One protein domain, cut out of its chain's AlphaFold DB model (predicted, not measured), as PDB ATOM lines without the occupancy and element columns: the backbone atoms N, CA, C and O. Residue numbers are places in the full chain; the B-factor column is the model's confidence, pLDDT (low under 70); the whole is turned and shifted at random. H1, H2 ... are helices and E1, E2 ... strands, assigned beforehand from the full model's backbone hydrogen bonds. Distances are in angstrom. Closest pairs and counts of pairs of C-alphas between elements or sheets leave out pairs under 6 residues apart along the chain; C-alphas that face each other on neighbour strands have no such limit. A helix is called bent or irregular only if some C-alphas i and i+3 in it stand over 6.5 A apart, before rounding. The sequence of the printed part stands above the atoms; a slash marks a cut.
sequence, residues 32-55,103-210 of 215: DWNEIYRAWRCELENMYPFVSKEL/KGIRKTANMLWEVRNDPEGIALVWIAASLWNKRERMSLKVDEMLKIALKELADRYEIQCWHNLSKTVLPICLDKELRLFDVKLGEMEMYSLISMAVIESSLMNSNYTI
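AT A GLANCE: This is residues 32 to 55 and 103 to 210 of the 215 residues of an uncharacterized protein of Bacillus sp. FJAT-27916 (UniProt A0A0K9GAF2). A compact cluster of crossed helices is built round H3, which runs through the core; H2 and H4 each fold back beside it in helical hairpins, while H6 crosses it. H1 crosses H3 and packs on H3, H4 and H6, and the short H5 lies at the outside after a long stretch with no named element. The printed part has 132 residues, with six named helices and one named strand in the order H1, H2, H3, H4, H5, H6, E1; the class is mostly helix. The radius of gyration of the C-alphas is 13.5 A, and the C-alphas span 37 by 35 by 29 A.

HOW THE PARTS SIT: H1, residues 33 to 47, touches H6, residues 190 to 207, at a steep tilt of 57 degrees, the same way, with residues 190 to 198 of H6 alone; the closest C-alphas are those of Glu 43 and Ser 195, 5.8 A apart. Residues 33 to 36 of H1 touch residues 145 to 152 of H4, residues 140 to 157, about perpendicular at 79 degrees, with the C-alphas of Trp 33 and Ile 148 closest at 6.3 A. The hub is H3, residues 119 to 137, which touches four helices. Its residues 120 to 124 touch residues 37 to 40 of H1, about perpendicular at 83 degrees, with the C-alphas of Trp 40 and Ala 123 closest at 7.3 A. H2, residues 103 to 114, forms a hairpin with H3 at a shallow tilt of 18 degrees, opposite ways; residues 108 to 112 touch residues 121 to 129, with the C-alphas of Leu 112 and Ile 122 closest at 5.9 A. H3 and H4 form another hairpin at 36 degrees, only just steep, with the C-alphas of Ala 128 and Ala 149 closest at 5.6 A. Residues 126 to 131 of H3 touch residues 193 to 201 of H6 at 71 degrees, only just about perpendicular, with the C-alphas of Ser 130 and Ala 197 closest at 5.3 A. H5, residues 175 to 180, is close to H3 but not clearly touching; the C-alphas of Lys 134 and Asp 175 are closest at 6.0 A. E1, residues 208 to 210, pairs with no named strand. Every O i to N i+4 pair is within hydrogen-bond range in H1, H2, H4, H5 and H6, and 12 of 15 are in H3.

IN THESE COORDINATES: H1 begins at C-alpha 33 (15.462, 46.883, 43.513) and is 20.8 A long; H2 is 16.4 A. H3 is 28.5 A and irregular, with C-alphas 133 and 136 7.4 A apart. H4 is 25.4 A, H5 9.0 A and H6 25.9 A. E1, 6.6 A, ends at C-alpha 210 (36.810, 50.691, 29.861).

THE WHOLE: The C-alphas farthest apart, those of Asn 117 and Asp 182, are 37.9 A apart. Residues 56 to 102 are not printed, and C-alphas 55 and 103 are 20.1 A apart across the cut. The link from H4 to H5, residues 158 to 174, is long. The pLDDT is under 70 at residues 50, 52 to 53 and 138.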
ATOM      1  N   ASP A  32      13.463  46.734  48.012       93.38
ATOM      2  CA  ASP A  32      13.492  46.110  46.691       93.38
ATOM      3  C   ASP A  32      14.408  46.862  45.713       93.38
ATOM      4  O   ASP A  32      14.947  47.936  46.001       93.38
ATOM      5  N   TRP A  33      14.615  46.276  44.533       95.56
ATOM      6  CA  TRP A  33      15.462  46.883  43.513       95.56
ATOM      7  C   TRP A  33      14.929  48.233  43.015       95.56
ATOM      8  O   TRP A  33      15.715  49.142  42.749       95.56
ATOM      9  N   ASN A  34      13.608  48.411  42.925       95.00
ATOM     10  CA  ASN A  34      13.029  49.668  42.455       95.00
ATOM     11  C   ASN A  34      13.336  50.814  43.421       95.00
ATOM     12  O   ASN A  34      13.599  51.933  42.980       95.00
ATOM     13  N   GLU A  35      13.313  50.560  44.728       94.69
ATOM     14  CA  GLU A  35      13.708  51.539  45.739       94.69
ATOM     15  C   GLU A  35      15.194  51.886  45.655       94.69
ATOM     16  O   GLU A  35      15.547  53.069  45.643       94.69
ATOM     17  N   ILE A  36      16.051  50.870  45.527       96.12
ATOM     18  CA  ILE A  36      17.503  51.024  45.372       96.12
ATOM     19  C   ILE A  36      17.827  51.851  44.118       96.12
ATOM     20  O   ILE A  36      18.569  52.833  44.185       96.12
ATOM     21  N   TYR A  37      17.226  51.507  42.978       96.31
ATOM     22  CA  TYR A  37      17.457  52.196  41.713       96.31
ATOM     23  C   TYR A  37      16.881  53.618  41.700       96.31
ATOM     24  O   TYR A  37      17.488  54.542  41.155       96.31
ATOM     25  N   ARG A  38      15.730  53.849  42.346       94.88
ATOM     26  CA  ARG A  38      15.205  55.211  42.547       94.88
ATOM     27  C   ARG A  38      16.165  56.055  43.374       94.88
ATOM     28  O   ARG A  38      16.435  57.184  42.976       94.88
ATOM     29  N   ALA A  39      16.699  55.515  44.470       94.81
ATOM     30  CA  ALA A  39      17.708  56.210  45.262       94.81
ATOM     31  C   ALA A  39      18.947  56.532  44.416       94.81
ATOM     32  O   ALA A  39      19.403  57.669  44.436       94.81
ATOM     33  N   TRP A  40      19.427  55.585  43.603       95.31
ATOM     34  CA  TRP A  40      20.554  55.807  42.691       95.31
ATOM     35  C   TRP A  40      20.310  56.970  41.738       95.31
ATOM     36  O   TRP A  40      21.144  57.868  41.638       95.31
ATOM     37  N   ARG A  41      19.155  56.991  41.064       94.31
ATOM     38  CA  ARG A  41      18.821  58.072  40.130       94.31
ATOM     39  C   ARG A  41      18.735  59.424  40.830       94.31
ATOM     40  O   ARG A  41      19.306  60.384  40.325       94.31
ATOM     41  N   CYS A  42      18.095  59.487  41.998       92.44
ATOM     42  CA  CYS A  42      18.022  60.720  42.781       92.44
ATOM     43  C   CYS A  42      19.412  61.213  43.207       92.44
ATOM     44  O   CYS A  42      19.705  62.395  43.069       92.44
ATOM     45  N   GLU A  43      20.283  60.327  43.694       91.25
ATOM     46  CA  GLU A  43      21.649  60.691  44.089       91.25
ATOM     47  C   GLU A  43      22.489  61.143  42.887       91.25
ATOM     48  O   GLU A  43      23.167  62.167  42.956       91.25
ATOM     49  N   LEU A  44      22.393  60.441  41.755       89.81
ATOM     50  CA  LEU A  44      23.079  60.811  40.518       89.81
ATOM     51  C   LEU A  44      22.620  62.181  39.992       89.81
ATOM     52  O   LEU A  44      23.437  62.963  39.509       89.81
ATOM     53  N   GLU A  45      21.326  62.494  40.091       88.56
ATOM     54  CA  GLU A  45      20.779  63.810  39.741       88.56
ATOM     55  C   GLU A  45      21.227  64.904  40.714       88.56
ATOM     56  O   GLU A  45      21.628  65.978  40.269       88.56
ATOM     57  N   ASN A  46      21.225  64.626  42.019       85.88
ATOM     58  CA  ASN A  46      21.656  65.573  43.050       85.88
ATOM     59  C   ASN A  46      23.147  65.917  42.951       85.88
ATOM     60  O   ASN A  46      23.548  67.031  43.288       85.88
ATOM     61  N   MET A  47      23.971  64.966  42.507       82.31
ATOM     62  CA  MET A  47      25.407  65.168  42.314       82.31
ATOM     63  C   MET A  47      25.750  65.754  40.938       82.31
ATOM     64  O   MET A  47      26.889  66.167  40.720       82.31
ATOM     65  N   TYR A  48      24.803  65.832  40.004       74.06
ATOM     66  CA  TYR A  48      25.021  66.503  38.724       74.06
ATOM     67  C   TYR A  48      25.115  68.032  38.936       74.06
ATOM     68  O   TYR A  48      24.314  68.581  39.695       74.06
ATOM     69  N   PRO A  49      26.060  68.763  38.305       72.38
ATOM     70  CA  PRO A  49      26.923  68.392  37.172       72.38
ATOM     71  C   PRO A  49      28.302  67.822  37.543       72.38
ATOM     72  O   PRO A  49      29.155  67.678  36.673       72.38
ATOM     73  N   PHE A  50      28.561  67.516  38.813       68.00
ATOM     74  CA  PHE A  50      29.897  67.140  39.290       68.00
ATOM     75  C   PHE A  50      30.300  65.698  38.942       68.00
ATOM     76  O   PHE A  50      31.447  65.313  39.161       68.00
ATOM     77  N   VAL A  51      29.370  64.903  38.405       70.62
ATOM     78  CA  VAL A  51      29.545  63.478  38.116       70.62
ATOM     79  C   VAL A  51      29.134  63.133  36.684       70.62
ATOM     80  O   VAL A  51      28.106  63.608  36.193       70.62
ATOM     81  N   SER A  52      29.930  62.295  36.009       69.12
ATOM     82  CA  SER A  52      29.572  61.766  34.685       69.12
ATOM     83  C   SER A  52      28.477  60.711  34.814       69.12
ATOM     84  O   SER A  52      28.591  59.790  35.624       69.12
ATOM     85  N   LYS A  53      27.445  60.822  33.972       69.94
ATOM     86  CA  LYS A  53      26.384  59.812  33.843       69.94
ATOM     87  C   LYS A  53      26.767  58.676  32.893       69.94
ATOM     88  O   LYS A  53      26.149  57.618  32.943       69.94
ATOM     89  N   GLU A  54      27.762  58.897  32.042       79.50
ATOM     90  CA  GLU A  54      28.130  57.983  30.966       79.50
ATOM     91  C   GLU A  54      29.418  57.232  31.303       79.50
ATOM     92  O   GLU A  54      30.333  57.769  31.939       79.50
ATOM     93  N   LEU A  55      29.461  55.966  30.883       86.56
ATOM     94  CA  LEU A  55      30.668  55.156  30.931       86.56
ATOM     95  C   LEU A  55      31.640  55.638  29.856       86.56
ATOM     96  O   LEU A  55      31.278  55.740  28.686       86.56
ATOM     97  N   LYS A 103      41.564  39.903  38.905       83.44
ATOM     98  CA  LYS A 103      40.403  39.185  38.321       83.44
ATOM     99  C   LYS A 103      39.039  39.817  38.645       83.44
ATOM    100  O   LYS A 103      38.196  39.911  37.760       83.44
ATOM    101  N   GLY A 104      38.830  40.279  39.881       87.88
ATOM    102  CA  GLY A 104      37.581  40.931  40.293       87.88
ATOM    103  C   GLY A 104      37.310  42.246  39.555       87.88
ATOM    104  O   GLY A 104      36.203  42.470  39.080       87.88
ATOM    105  N   ILE A 105      38.340  43.079  39.394       89.44
ATOM    106  CA  ILE A 105      38.271  44.355  38.669       89.44
ATOM    107  C   ILE A 105      38.007  44.129  37.183       89.44
ATOM    108  O   ILE A 105      37.144  44.787  36.600       89.44
ATOM    109  N   ARG A 106      38.713  43.166  36.577       88.19
ATOM    110  CA  ARG A 106      38.473  42.775  35.183       88.19
ATOM    111  C   ARG A 106      37.046  42.271  34.992       88.19
ATOM    112  O   ARG A 106      36.400  42.628  34.015       88.19
ATOM    113  N   LYS A 107      36.533  41.482  35.941       91.75
ATOM    114  CA  LYS A 107      35.154  41.008  35.877       91.75
ATOM    115  C   LYS A 107      34.165  42.172  35.888       91.75
ATOM    116  O   LYS A 107      33.287  42.182  35.040       91.75
ATOM    117  N   THR A 108      34.353  43.180  36.737       94.12
ATOM    118  CA  THR A 108      33.505  44.385  36.709       94.12
ATOM    119  C   THR A 108      33.562  45.110  35.364       94.12
ATOM    120  O   THR A 108      32.526  45.551  34.880       94.12
ATOM    121  N   ALA A 109      34.739  45.191  34.728       93.12
ATOM    122  CA  ALA A 109      34.875  45.770  33.386       93.12
ATOM    123  C   ALA A 109      34.021  45.011  32.357       93.12
ATOM    124  O   ALA A 109      33.253  45.628  31.626       93.12
ATOM    125  N   ASN A 110      34.114  43.675  32.349       92.69
ATOM    126  CA  ASN A 110      33.301  42.822  31.475       92.69
ATOM    127  C   ASN A 110      31.801  43.026  31.727       92.69
ATOM    128  O   ASN A 110      31.047  43.189  30.779       92.69
ATOM    129  N   MET A 111      31.373  43.070  32.992       94.69
ATOM    130  CA  MET A 111      29.960  43.257  33.344       94.69
ATOM    131  C   MET A 111      29.428  44.605  32.846       94.69
ATOM    132  O   MET A 111      28.358  44.656  32.254       94.69
ATOM    133  N   LEU A 112      30.187  45.690  33.041       95.12
ATOM    134  CA  LEU A 112      29.817  47.017  32.535       95.12
ATOM    135  C   LEU A 112      29.798  47.070  31.009       95.12
ATOM    136  O   LEU A 112      28.951  47.745  30.436       95.12
ATOM    137  N   TRP A 113      30.708  46.355  30.350       94.06
ATOM    138  CA  TRP A 113      30.702  46.225  28.900       94.06
ATOM    139  C   TRP A 113      29.470  45.470  28.392       94.06
ATOM    140  O   TRP A 113      28.838  45.915  27.436       94.06
ATOM    141  N   GLU A 114      29.090  44.365  29.033       94.06
ATOM    142  CA  GLU A 114      27.901  43.576  28.681       94.06
ATOM    143  C   GLU A 114      26.620  44.426  28.744       94.06
ATOM    144  O   GLU A 114      25.795  44.357  27.835       94.06
ATOM    145  N   VAL A 115      26.501  45.310  29.742       95.00
ATOM    146  CA  VAL A 115      25.326  46.183  29.946       95.00
ATOM    147  C   VAL A 115      25.508  47.617  29.430       95.00
ATOM    148  O   VAL A 115      24.713  48.491  29.757       95.00
ATOM    149  N   ARG A 116      26.536  47.900  28.619       94.00
ATOM    150  CA  ARG A 116      26.954  49.276  28.255       94.00
ATOM    151  C   ARG A 116      25.896  50.156  27.585       94.00
ATOM    152  O   ARG A 116      26.034  51.373  27.579       94.00
ATOM    153  N   ASN A 117      24.857  49.545  27.025       92.06
ATOM    154  CA  ASN A 117      23.753  50.239  26.362       92.06
ATOM    155  C   ASN A 117      22.494  50.343  27.243       92.06
ATOM    156  O   ASN A 117      21.467  50.832  26.778       92.06
ATOM    157  N   ASP A 118      22.561  49.882  28.495       93.75
ATOM    158  CA  ASP A 118      21.457  49.877  29.450       93.75
ATOM    159  C   ASP A 118      21.828  50.684  30.709       93.75
ATOM    160  O   ASP A 118      22.574  50.201  31.567       93.75
ATOM    161  N   PRO A 119      21.293  51.909  30.874       93.19
ATOM    162  CA  PRO A 119      21.556  52.734  32.051       93.19
ATOM    163  C   PRO A 119      21.179  52.076  33.385       93.19
ATOM    164  O   PRO A 119      21.822  52.345  34.404       93.19
ATOM    165  N   GLU A 120      20.132  51.249  33.415       95.00
ATOM    166  CA  GLU A 120      19.736  50.531  34.625       95.00
ATOM    167  C   GLU A 120      20.713  49.392  34.910       95.00
ATOM    168  O   GLU A 120      21.177  49.272  36.042       95.00
ATOM    169  N   GLY A 121      21.117  48.638  33.885       95.56
ATOM    170  CA  GLY A 121      22.170  47.624  33.992       95.56
ATOM    171  C   GLY A 121      23.498  48.195  34.493       95.56
ATOM    172  O   GLY A 121      24.106  47.641  35.410       95.56
ATOM    173  N   ILE A 122      23.911  49.355  33.977       95.19
ATOM    174  CA  ILE A 122      25.116  50.068  34.428       95.19
ATOM    175  C   ILE A 122      25.018  50.418  35.918       95.19
ATOM    176  O   ILE A 122      25.943  50.133  36.684       95.19
ATOM    177  N   ALA A 123      23.900  51.013  36.344       95.50
ATOM    178  CA  ALA A 123      23.666  51.346  37.750       95.50
ATOM    179  C   ALA A 123      23.747  50.103  38.644       95.50
ATOM    180  O   ALA A 123      24.353  50.123  39.714       95.50
ATOM    181  N   LEU A 124      23.169  49.005  38.175       96.12
ATOM    182  CA  LEU A 124      23.090  47.742  38.883       96.12
ATOM    183  C   LEU A 124      24.480  47.131  39.112       96.12
ATOM    184  O   LEU A 124      24.808  46.761  40.243       96.12
ATOM    185  N   VAL A 125      25.344  47.137  38.091       96.56
ATOM    186  CA  VAL A 125      26.747  46.717  38.232       96.56
ATOM    187  C   VAL A 125      27.510  47.630  39.197       96.56
ATOM    188  O   VAL A 125      28.232  47.121  40.057       96.56
ATOM    189  N   TRP A 126      27.342  48.956  39.112       96.25
ATOM    190  CA  TRP A 126      28.026  49.897  40.009       96.25
ATOM    191  C   TRP A 126      27.648  49.707  41.474       96.25
ATOM    192  O   TRP A 126      28.526  49.619  42.335       96.25
ATOM    193  N   ILE A 127      26.350  49.602  41.757       95.94
ATOM    194  CA  ILE A 127      25.835  49.380  43.110       95.94
ATOM    195  C   ILE A 127      26.348  48.042  43.642       95.94
ATOM    196  O   ILE A 127      26.907  47.991  44.740       95.94
ATOM    197  N   ALA A 128      26.240  46.971  42.853       95.88
ATOM    198  CA  ALA A 128      26.706  45.653  43.262       95.88
ATOM    199  C   ALA A 128      28.222  45.642  43.532       95.88
ATOM    200  O   ALA A 128      28.652  45.139  44.568       95.88
ATOM    201  N   ALA A 129      29.034  46.258  42.667       95.00
ATOM    202  CA  ALA A 129      30.488  46.331  42.828       95.00
ATOM    203  C   ALA A 129      30.896  47.161  44.059       95.00
ATOM    204  O   ALA A 129      31.797  46.778  44.816       95.00
ATOM    205  N   SER A 130      30.201  48.279  44.288       94.25
ATOM    206  CA  SER A 130      30.390  49.151  45.448       94.25
ATOM    207  C   SER A 130      30.132  48.410  46.762       94.25
ATOM    208  O   SER A 130      30.963  48.446  47.678       94.25
ATOM    209  N   LEU A 131      28.998  47.707  46.845       93.12
ATOM    210  CA  LEU A 131      28.596  46.922  48.012       93.12
ATOM    211  C   LEU A 131      29.496  45.699  48.205       93.12
ATOM    212  O   LEU A 131      29.873  45.377  49.331       93.12
ATOM    213  N   TRP A 132      29.912  45.053  47.114       92.56
ATOM    214  CA  TRP A 132      30.798  43.892  47.143       92.56
ATOM    215  C   TRP A 132      32.130  44.194  47.829       92.56
ATOM    216  O   TRP A 132      32.575  43.405  48.664       92.56
ATOM    217  N   ASN A 133      32.752  45.341  47.541       89.62
ATOM    218  CA  ASN A 133      33.982  45.768  48.221       89.62
ATOM    219  C   ASN A 133      33.774  46.071  49.714       89.62
ATOM    220  O   ASN A 133      34.719  46.002  50.493       89.62
ATOM    221  N   LYS A 134      32.541  46.394  50.119       87.62
ATOM    222  CA  LYS A 134      32.167  46.726  51.503       87.62
ATOM    223  C   LYS A 134      31.694  45.510  52.304       87.62
ATOM    224  O   LYS A 134      31.531  45.604  53.522       87.62
ATOM    225  N   ARG A 135      31.498  44.356  51.652       85.50
ATOM    226  CA  ARG A 135      30.870  43.173  52.261       85.50
ATOM    227  C   ARG A 135      31.619  42.627  53.472       85.50
ATOM    228  O   ARG A 135      30.984  42.085  54.356       85.50
ATOM    229  N   GLU A 136      32.940  42.784  53.560       77.06
ATOM    230  CA  GLU A 136      33.722  42.260  54.695       77.06
ATOM    231  C   GLU A 136      33.423  42.978  56.025       77.06
ATOM    232  O   GLU A 136      33.690  42.430  57.090       77.06
ATOM    233  N   ARG A 137      32.834  44.181  55.989       72.69
ATOM    234  CA  ARG A 137      32.445  44.958  57.182       72.69
ATOM    235  C   ARG A 137      30.958  44.798  57.539       72.69
ATOM    236  O   ARG A 137      30.425  45.616  58.282       72.69
ATOM    237  N   MET A 138      30.326  43.769  56.959       64.56
ATOM    238  CA  MET A 138      28.938  43.304  57.087       64.56
ATOM    239  C   MET A 138      28.040  44.144  58.001       64.56
ATOM    240  O   MET A 138      27.981  43.939  59.211       64.56
ATOM    241  N   SER A 139      27.240  45.013  57.383       76.56
ATOM    242  CA  SER A 139      25.908  45.296  57.906       76.56
ATOM    243  C   SER A 139      24.907  44.370  57.224       76.56
ATOM    244  O   SER A 139      25.067  44.054  56.043       76.56
ATOM    245  N   LEU A 140      23.862  43.953  57.945       81.12
ATOM    246  CA  LEU A 140      22.747  43.204  57.350       81.12
ATOM    247  C   LEU A 140      22.176  43.944  56.129       81.12
ATOM    248  O   LEU A 140      21.842  43.317  55.133       81.12
ATOM    249  N   LYS A 141      22.174  45.282  56.179       86.19
ATOM    250  CA  LYS A 141      21.725  46.161  55.097       86.19
ATOM    251  C   LYS A 141      22.602  46.054  53.840       86.19
ATOM    252  O   LYS A 141      22.071  45.934  52.744       86.19
ATOM    253  N   VAL A 142      23.934  46.057  53.976       88.31
ATOM    254  CA  VAL A 142      24.853  45.872  52.832       88.31
ATOM    255  C   VAL A 142      24.657  44.496  52.198       88.31
ATOM    256  O   VAL A 142      24.617  44.401  50.974       88.31
ATOM    257  N   ASP A 143      24.519  43.447  53.011       89.56
ATOM    258  CA  ASP A 143      24.293  42.082  52.522       89.56
ATOM    259  C   ASP A 143      22.938  41.941  51.810       89.56
ATOM    260  O   ASP A 143      22.865  41.364  50.728       89.56
ATOM    261  N   GLU A 144      21.873  42.523  52.365       91.38
ATOM    262  CA  GLU A 144      20.539  42.543  51.756       91.38
ATOM    263  C   GLU A 144      20.535  43.282  50.411       91.38
ATOM    264  O   GLU A 144      20.125  42.713  49.398       91.38
ATOM    265  N   MET A 145      21.067  44.508  50.369       93.38
ATOM    266  CA  MET A 145      21.173  45.289  49.132       93.38
ATOM    267  C   MET A 145      22.015  44.570  48.076       93.38
ATOM    268  O   MET A 145      21.655  44.555  46.899       93.38
ATOM    269  N   LEU A 146      23.130  43.956  48.490       93.75
ATOM    270  CA  LEU A 146      23.991  43.205  47.587       93.75
ATOM    271  C   LEU A 146      23.249  41.989  47.028       93.75
ATOM    272  O   LEU A 146      23.283  41.778  45.823       93.75
ATOM    273  N   LYS A 147      22.537  41.220  47.860       93.38
ATOM    274  CA  LYS A 147      21.733  40.074  47.405       93.38
ATOM    275  C   LYS A 147      20.658  40.485  46.405       93.38
ATOM    276  O   LYS A 147      20.492  39.790  45.406       93.38
ATOM    277  N   ILE A 148      19.966  41.599  46.649       95.44
ATOM    278  CA  ILE A 148      18.978  42.145  45.711       95.44
ATOM    279  C   ILE A 148      19.659  42.470  44.377       95.44
ATOM    280  O   ILE A 148      19.247  41.950  43.347       95.44
ATOM    281  N   ALA A 149      20.747  43.245  44.391       95.19
ATOM    282  CA  ALA A 149      21.451  43.621  43.166       95.19
ATOM    283  C   ALA A 149      22.031  42.404  42.416       95.19
ATOM    284  O   ALA A 149      21.877  42.296  41.205       95.19
ATOM    285  N   LEU A 150      22.653  41.445  43.108       94.19
ATOM    286  CA  LEU A 150      23.187  40.232  42.473       94.19
ATOM    287  C   LEU A 150      22.082  39.366  41.860       94.19
ATOM    288  O   LEU A 150      22.284  38.790  40.793       94.19
ATOM    289  N   LYS A 151      20.918  39.279  42.514       93.94
ATOM    290  CA  LYS A 151      19.763  38.570  41.962       93.94
ATOM    291  C   LYS A 151      19.286  39.232  40.670       93.94
ATOM    292  O   LYS A 151      19.118  38.545  39.674       93.94
ATOM    293  N   GLU A 152      19.135  40.553  40.659       95.12
ATOM    294  CA  GLU A 152      18.711  41.277  39.457       95.12
ATOM    295  C   GLU A 152      19.748  41.193  38.320       95.12
ATOM    296  O   GLU A 152      19.357  41.110  37.158       95.12
ATOM    297  N   LEU A 153      21.060  41.150  38.623       93.38
ATOM    298  CA  LEU A 153      22.098  40.872  37.612       93.38
ATOM    299  C   LEU A 153      21.876  39.519  36.941       93.38
ATOM    300  O   LEU A 153      21.943  39.414  35.717       93.38
ATOM    301  N   ALA A 154      21.658  38.490  37.759       91.75
ATOM    302  CA  ALA A 154      21.492  37.126  37.287       91.75
ATOM    303  C   ALA A 154      20.191  36.968  36.492       91.75
ATOM    304  O   ALA A 154      20.223  36.434  35.387       91.75
ATOM    305  N   ASP A 155      19.078  37.481  37.023       92.44
ATOM    306  CA  ASP A 155      17.743  37.306  36.448       92.44
ATOM    307  C   ASP A 155      17.569  38.069  35.123       92.44
ATOM    308  O   ASP A 155      16.844  37.604  34.244       92.44
ATOM    309  N   ARG A 156      18.206  39.240  34.964       92.75
ATOM    310  CA  ARG A 156      17.998  40.111  33.790       92.75
ATOM    311  C   ARG A 156      19.061  39.989  32.710       92.75
ATOM    312  O   ARG A 156      18.747  40.204  31.544       92.75
ATOM    313  N   TYR A 157      20.304  39.709  33.091       90.12
ATOM    314  CA  TYR A 157      21.440  39.790  32.171       90.12
ATOM    315  C   TYR A 157      22.229  38.478  32.067       90.12
ATOM    316  O   TYR A 157      23.185  38.417  31.302       90.12
ATOM    317  N   GLU A 158      21.867  37.443  32.838       88.25
ATOM    318  CA  GLU A 158      22.571  36.147  32.883       88.25
ATOM    319  C   GLU A 158      24.077  36.279  33.200       88.25
ATOM    320  O   GLU A 158      24.906  35.417  32.894       88.25
ATOM    321  N   ILE A 159      24.450  37.376  33.861       83.94
ATOM    322  CA  ILE A 159      25.840  37.716  34.133       83.94
ATOM    323  C   ILE A 159      26.326  36.915  35.336       83.94
ATOM    324  O   ILE A 159      25.885  37.114  36.471       83.94
ATOM    325  N   GLN A 160      27.321  36.052  35.116       80.69
ATOM    326  CA  GLN A 160      28.036  35.426  36.227       80.69
ATOM    327  C   GLN A 160      28.646  36.508  37.119       80.69
ATOM    328  O   GLN A 160      29.414  37.337  36.645       80.69
ATOM    329  N   CYS A 161      28.323  36.498  38.406       84.06
ATOM    330  CA  CYS A 161      28.829  37.490  39.350       84.06
ATOM    331  C   CYS A 161      30.281  37.199  39.774       84.06
ATOM    332  O   CYS A 161      30.903  36.217  39.359       84.06
ATOM    333  N   TRP A 162      30.855  38.075  40.602       88.06
ATOM    334  CA  TRP A 162      32.201  37.877  41.137       88.06
ATOM    335  C   TRP A 162      32.310  36.576  41.935       88.06
ATOM    336  O   TRP A 162      31.443  36.233  42.734       88.06
ATOM    337  N   HIS A 163      33.433  35.877  41.781       81.44
ATOM    338  CA  HIS A 163      33.743  34.744  42.646       81.44
ATOM    339  C   HIS A 163      33.925  35.227  44.091       81.44
ATOM    340  O   HIS A 163      34.585  36.247  44.292       81.44
ATOM    341  N   ASN A 164      33.451  34.474  45.089       72.25
ATOM    342  CA  ASN A 164      33.485  34.860  46.514       72.25
ATOM    343  C   ASN A 164      34.879  35.252  47.039       72.25
ATOM    344  O   ASN A 164      34.987  36.054  47.964       72.25
ATOM    345  N   LEU A 165      35.948  34.737  46.425       73.69
ATOM    346  CA  LEU A 165      37.345  35.065  46.757       73.69
ATOM    347  C   LEU A 165      37.829  36.413  46.192       73.69
ATOM    348  O   LEU A 165      38.933  36.855  46.507       73.69
ATOM    349  N   SER A 166      37.034  37.080  45.357       79.94
ATOM    350  CA  SER A 166      37.375  38.384  44.785       79.94
ATOM    351  C   SER A 166      37.272  39.449  45.872       79.94
ATOM    352  O   SER A 166      36.175  39.905  46.195       79.94
ATOM    353  N   LYS A 167      38.405  39.827  46.471       76.81
ATOM    354  CA  LYS A 167      38.435  40.825  47.552       76.81
ATOM    355  C   LYS A 167      38.182  42.248  47.054       76.81
ATOM    356  O   LYS A 167      37.434  42.986  47.677       76.81
ATOM    357  N   THR A 168      38.759  42.601  45.906       85.50
ATOM    358  CA  THR A 168      38.615  43.925  45.289       85.50
ATOM    359  C   THR A 168      38.040  43.790  43.887       85.50
ATOM    360  O   THR A 168      38.577  43.052  43.058       85.50
ATOM    361  N   VAL A 169      36.957  44.520  43.625       91.12
ATOM    362  CA  VAL A 169      36.268  44.531  42.327       91.12
ATOM    363  C   VAL A 169      36.191  45.912  41.686       91.12
ATOM    364  O   VAL A 169      35.774  46.014  40.538       91.12
ATOM    365  N   LEU A 170      36.658  46.956  42.378       89.75
ATOM    366  CA  LEU A 170      36.838  48.297  41.817       89.75
ATOM    367  C   LEU A 170      38.271  48.792  42.060       89.75
ATOM    368  O   LEU A 170      38.788  48.588  43.161       89.75
ATOM    369  N   PRO A 171      38.914  49.448  41.078       83.56
ATOM    370  CA  PRO A 171      40.197  50.127  41.271       83.56
ATOM    371  C   PRO A 171      40.163  51.206  42.356       83.56
ATOM    372  O   PRO A 171      41.112  51.308  43.134       83.56
ATOM    373  N   ILE A 172      39.073  51.973  42.418       85.62
ATOM    374  CA  ILE A 172      38.812  53.000  43.430       85.62
ATOM    375  C   ILE A 172      37.609  52.551  44.263       85.62
ATOM    376  O   ILE A 172      36.562  52.213  43.715       85.62
ATOM    377  N   CYS A 173      37.756  52.529  45.587       84.00
ATOM    378  CA  CYS A 173      36.670  52.219  46.513       84.00
ATOM    379  C   CYS A 173      36.876  52.965  47.827       84.00
ATOM    380  O   CYS A 173      37.961  52.885  48.398       84.00
ATOM    381  N   LEU A 174      35.811  53.602  48.314       84.69
ATOM    382  CA  LEU A 174      35.791  54.432  49.516       84.69
ATOM    383  C   LEU A 174      35.875  53.626  50.820       84.69
ATOM    384  O   LEU A 174      35.987  54.208  51.895       84.69
ATOM    385  N   ASP A 175      35.804  52.286  50.775       80.75
ATOM    386  CA  ASP A 175      35.849  51.471  51.998       80.75
ATOM    387  C   ASP A 175      37.126  51.719  52.813       80.75
ATOM    388  O   ASP A 175      37.076  51.757  54.043       80.75
ATOM    389  N   LYS A 176      38.268  51.930  52.148       74.69
ATOM    390  CA  LYS A 176      39.539  52.182  52.837       74.69
ATOM    391  C   LYS A 176      39.498  53.493  53.616       74.69
ATOM    392  O   LYS A 176      39.910  53.525  54.769       74.69
ATOM    393  N   GLU A 177      38.957  54.542  53.017       78.50
ATOM    394  CA  GLU A 177      38.798  55.858  53.621       78.50
ATOM    395  C   GLU A 177      37.821  55.784  54.798       78.50
ATOM    396  O   GLU A 177      38.119  56.279  55.881       78.50
ATOM    397  N   LEU A 178      36.703  55.068  54.653       77.12
ATOM    398  CA  LEU A 178      35.746  54.859  55.745       77.12
ATOM    399  C   LEU A 178      36.359  54.130  56.947       77.12
ATOM    400  O   LEU A 178      35.920  54.352  58.074       77.12
ATOM    401  N   ARG A 179      37.347  53.249  56.729       74.06
ATOM    402  CA  ARG A 179      38.094  52.606  57.824       74.06
ATOM    403  C   ARG A 179      38.960  53.608  58.583       74.06
ATOM    404  O   ARG A 179      39.078  53.484  59.794       74.06
ATOM    405  N   LEU A 180      39.537  54.595  57.896       76.75
ATOM    406  CA  LEU A 180      40.349  55.635  58.539       76.75
ATOM    407  C   LEU A 180      39.514  56.531  59.464       76.75
ATOM    408  O   LEU A 180      40.039  57.032  60.453       76.75
ATOM    409  N   PHE A 181      38.225  56.703  59.163       76.75
ATOM    410  CA  PHE A 181      37.305  57.547  59.931       76.75
ATOM    411  C   PHE A 181      36.392  56.774  60.899       76.75
ATOM    412  O   PHE A 181      35.443  57.355  61.415       76.75
ATOM    413  N   ASP A 182      36.645  55.478  61.120       77.75
ATOM    414  CA  ASP A 182      35.834  54.595  61.979       77.75
ATOM    415  C   ASP A 182      34.317  54.651  61.686       77.75
ATOM    416  O   ASP A 182      33.459  54.526  62.562       77.75
ATOM    417  N   VAL A 183      33.955  54.852  60.414       78.38
ATOM    418  CA  VAL A 183      32.546  54.929  60.010       78.38
ATOM    419  C   VAL A 183      31.941  53.534  60.051       78.38
ATOM    420  O   VAL A 183      32.360  52.641  59.309       78.38
ATOM    421  N   LYS A 184      30.914  53.338  60.878       79.19
ATOM    422  CA  LYS A 184      30.200  52.064  60.995       79.19
ATOM    423  C   LYS A 184      29.193  51.886  59.859       79.19
ATOM    424  O   LYS A 184      28.093  52.427  59.904       79.19
ATOM    425  N   LEU A 185      29.521  51.036  58.881       75.94
ATOM    426  CA  LEU A 185      28.607  50.686  57.776       75.94
ATOM    427  C   LEU A 185      27.265  50.097  58.257       75.94
ATOM    428  O   LEU A 185      26.259  50.207  57.561       75.94
ATOM    429  N   GLY A 186      27.259  49.487  59.451       71.50
ATOM    430  CA  GLY A 186      26.079  49.022  60.195       71.50
ATOM    431  C   GLY A 186      24.977  50.060  60.351       71.50
ATOM    432  O   GLY A 186      23.798  49.737  60.246       71.50
ATOM    433  N   GLU A 187      25.388  51.297  60.592       80.50
ATOM    434  CA  GLU A 187      24.521  52.402  60.993       80.50
ATOM    435  C   GLU A 187      24.185  53.312  59.802       80.50
ATOM    436  O   GLU A 187      23.404  54.251  59.932       80.50
ATOM    437  N   MET A 188      24.755  53.041  58.623       82.94
ATOM    438  CA  MET A 188      24.509  53.847  57.433       82.94
ATOM    439  C   MET A 188      23.121  53.581  56.859       82.94
ATOM    440  O   MET A 188      22.637  52.444  56.783       82.94
ATOM    441  N   GLU A 189      22.481  54.648  56.394       88.00
ATOM    442  CA  GLU A 189      21.239  54.532  55.650       88.00
ATOM    443  C   GLU A 189      21.474  54.056  54.219       88.00
ATOM    444  O   GLU A 189      22.548  54.251  53.648       88.00
ATOM    445  N   MET A 190      20.442  53.442  53.625       89.88
ATOM    446  CA  MET A 190      20.483  52.973  52.232       89.88
ATOM    447  C   MET A 190      20.954  54.091  51.296       89.88
ATOM    448  O   MET A 190      21.836  53.876  50.473       89.88
ATOM    449  N   TYR A 191      20.424  55.305  51.473       89.25
ATOM    450  CA  TYR A 191      20.821  56.469  50.683       89.25
ATOM    451  C   TYR A 191      22.313  56.753  50.793       89.25
ATOM    452  O   TYR A 191      22.950  56.936  49.771       89.25
ATOM    453  N   SER A 192      22.900  56.695  51.989       89.25
ATOM    454  CA  SER A 192      24.337  56.920  52.163       89.25
ATOM    455  C   SER A 192      25.181  55.857  51.453       89.25
ATOM    456  O   SER A 192      26.208  56.185  50.863       89.25
ATOM    457  N   LEU A 193      24.747  54.590  51.470       91.12
ATOM    458  CA  LEU A 193      25.394  53.511  50.713       91.12
ATOM    459  C   LEU A 193      25.323  53.764  49.200       91.12
ATOM    460  O   LEU A 193      26.313  53.569  48.495       91.12
ATOM    461  N   ILE A 194      24.182  54.252  48.716       93.94
ATOM    462  CA  ILE A 194      23.980  54.596  47.309       93.94
ATOM    463  C   ILE A 194      24.776  55.835  46.897       93.94
ATOM    464  O   ILE A 194      25.436  55.793  45.862       93.94
ATOM    465  N   SER A 195      24.810  56.893  47.709       91.44
ATOM    466  CA  SER A 195      25.646  58.073  47.460       91.44
ATOM    467  C   SER A 195      27.113  57.674  47.298       91.44
ATOM    468  O   SER A 195      27.796  58.167  46.405       91.44
ATOM    469  N   MET A 196      27.605  56.734  48.113       91.00
ATOM    470  CA  MET A 196      28.965  56.214  47.960       91.00
ATOM    471  C   MET A 196      29.160  55.458  46.648       91.00
ATOM    472  O   MET A 196      30.190  55.648  46.007       91.00
ATOM    473  N   ALA A 197      28.194  54.637  46.230       93.62
ATOM    474  CA  ALA A 197      28.261  53.955  44.940       93.62
ATOM    475  C   ALA A 197      28.306  54.955  43.770       93.62
ATOM    476  O   ALA A 197      29.095  54.765  42.848       93.62
ATOM    477  N   VAL A 198      27.529  56.044  43.841       93.75
ATOM    478  CA  VAL A 198      27.549  57.133  42.847       93.75
ATOM    479  C   VAL A 198      28.902  57.850  42.837       93.75
ATOM    480  O   VAL A 198      29.461  58.109  41.772       93.75
ATOM    481  N   ILE A 199      29.480  58.154  44.002       91.38
ATOM    482  CA  ILE A 199      30.809  58.783  44.073       91.38
ATOM    483  C   ILE A 199      31.872  57.849  43.486       91.38
ATOM    484  O   ILE A 199      32.687  58.278  42.670       91.38
ATOM    485  N   GLU A 200      31.856  56.566  43.852       92.44
ATOM    486  CA  GLU A 200      32.797  55.573  43.331       92.44
ATOM    487  C   GLU A 200      32.679  55.415  41.814       92.44
ATOM    488  O   GLU A 200      33.705  55.449  41.135       92.44
ATOM    489  N   SER A 201      31.466  55.315  41.259       93.25
ATOM    490  CA  SER A 201      31.278  55.238  39.804       93.25
ATOM    491  C   SER A 201      31.803  56.486  39.099       93.25
ATOM    492  O   SER A 201      32.404  56.399  38.033       93.25
ATOM    493  N   SER A 202      31.638  57.653  39.715       90.88
ATOM    494  CA  SER A 202      32.085  58.934  39.161       90.88
ATOM    495  C   SER A 202      33.603  59.078  39.181       90.88
ATOM    496  O   SER A 202      34.206  59.533  38.206       90.88
ATOM    497  N   LEU A 203      34.244  58.644  40.267       89.56
ATOM    498  CA  LEU A 203      35.701  58.573  40.362       89.56
ATOM    499  C   LEU A 203      36.260  57.576  39.348       89.56
ATOM    500  O   LEU A 203      37.244  57.868  38.674       89.56
ATOM    501  N   MET A 204      35.608  56.426  39.196       91.19
ATOM    502  CA  MET A 204      35.989  55.434  38.204       91.19
ATOM    503  C   MET A 204      35.882  55.984  36.783       91.19
ATOM    504  O   MET A 204      36.875  55.949  36.064       91.19
ATOM    505  N   ASN A 205      34.742  56.566  36.412       89.75
ATOM    506  CA  ASN A 205      34.532  57.123  35.075       89.75
ATOM    507  C   ASN A 205      35.473  58.296  34.770       89.75
ATOM    508  O   ASN A 205      35.889  58.459  33.633       89.75
ATOM    509  N   SER A 206      35.843  59.111  35.760       88.62
ATOM    510  CA  SER A 206      36.752  60.249  35.539       88.62
ATOM    511  C   SER A 206      38.233  59.865  35.453       88.62
ATOM    512  O   SER A 206      39.014  60.612  34.869       88.62
ATOM    513  N   ASN A 207      38.634  58.725  36.024       89.69
ATOM    514  CA  ASN A 207      40.042  58.309  36.083       89.69
ATOM    515  C   ASN A 207      40.375  57.116  35.181       89.69
ATOM    516  O   ASN A 207      41.555  56.872  34.914       89.69
ATOM    517  N   TYR A 208      39.372  56.352  34.757       91.81
ATOM    518  CA  TYR A 208      39.547  55.134  33.983       91.81
ATOM    519  C   TYR A 208      38.601  55.077  32.788       91.81
ATOM    520  O   TYR A 208      37.443  55.486  32.847       91.81
ATOM    521  N   THR A 209      39.108  54.463  31.727       92.31
ATOM    522  CA  THR A 209      38.374  54.111  30.518       92.31
ATOM    523  C   THR A 209      38.245  52.591  30.465       92.31
ATOM    524  O   THR A 209      39.229  51.869  30.673       92.31
ATOM    525  N   ILE A 210      37.038  52.093  30.210       93.12
ATOM    526  CA  ILE A 210      36.810  50.691  29.861       93.12
ATOM    527  C   ILE A 210      37.286  50.504  28.426       93.12
ATOM    528  O   ILE A 210      36.819  51.186  27.522       93.12
TER     529      ILE A 210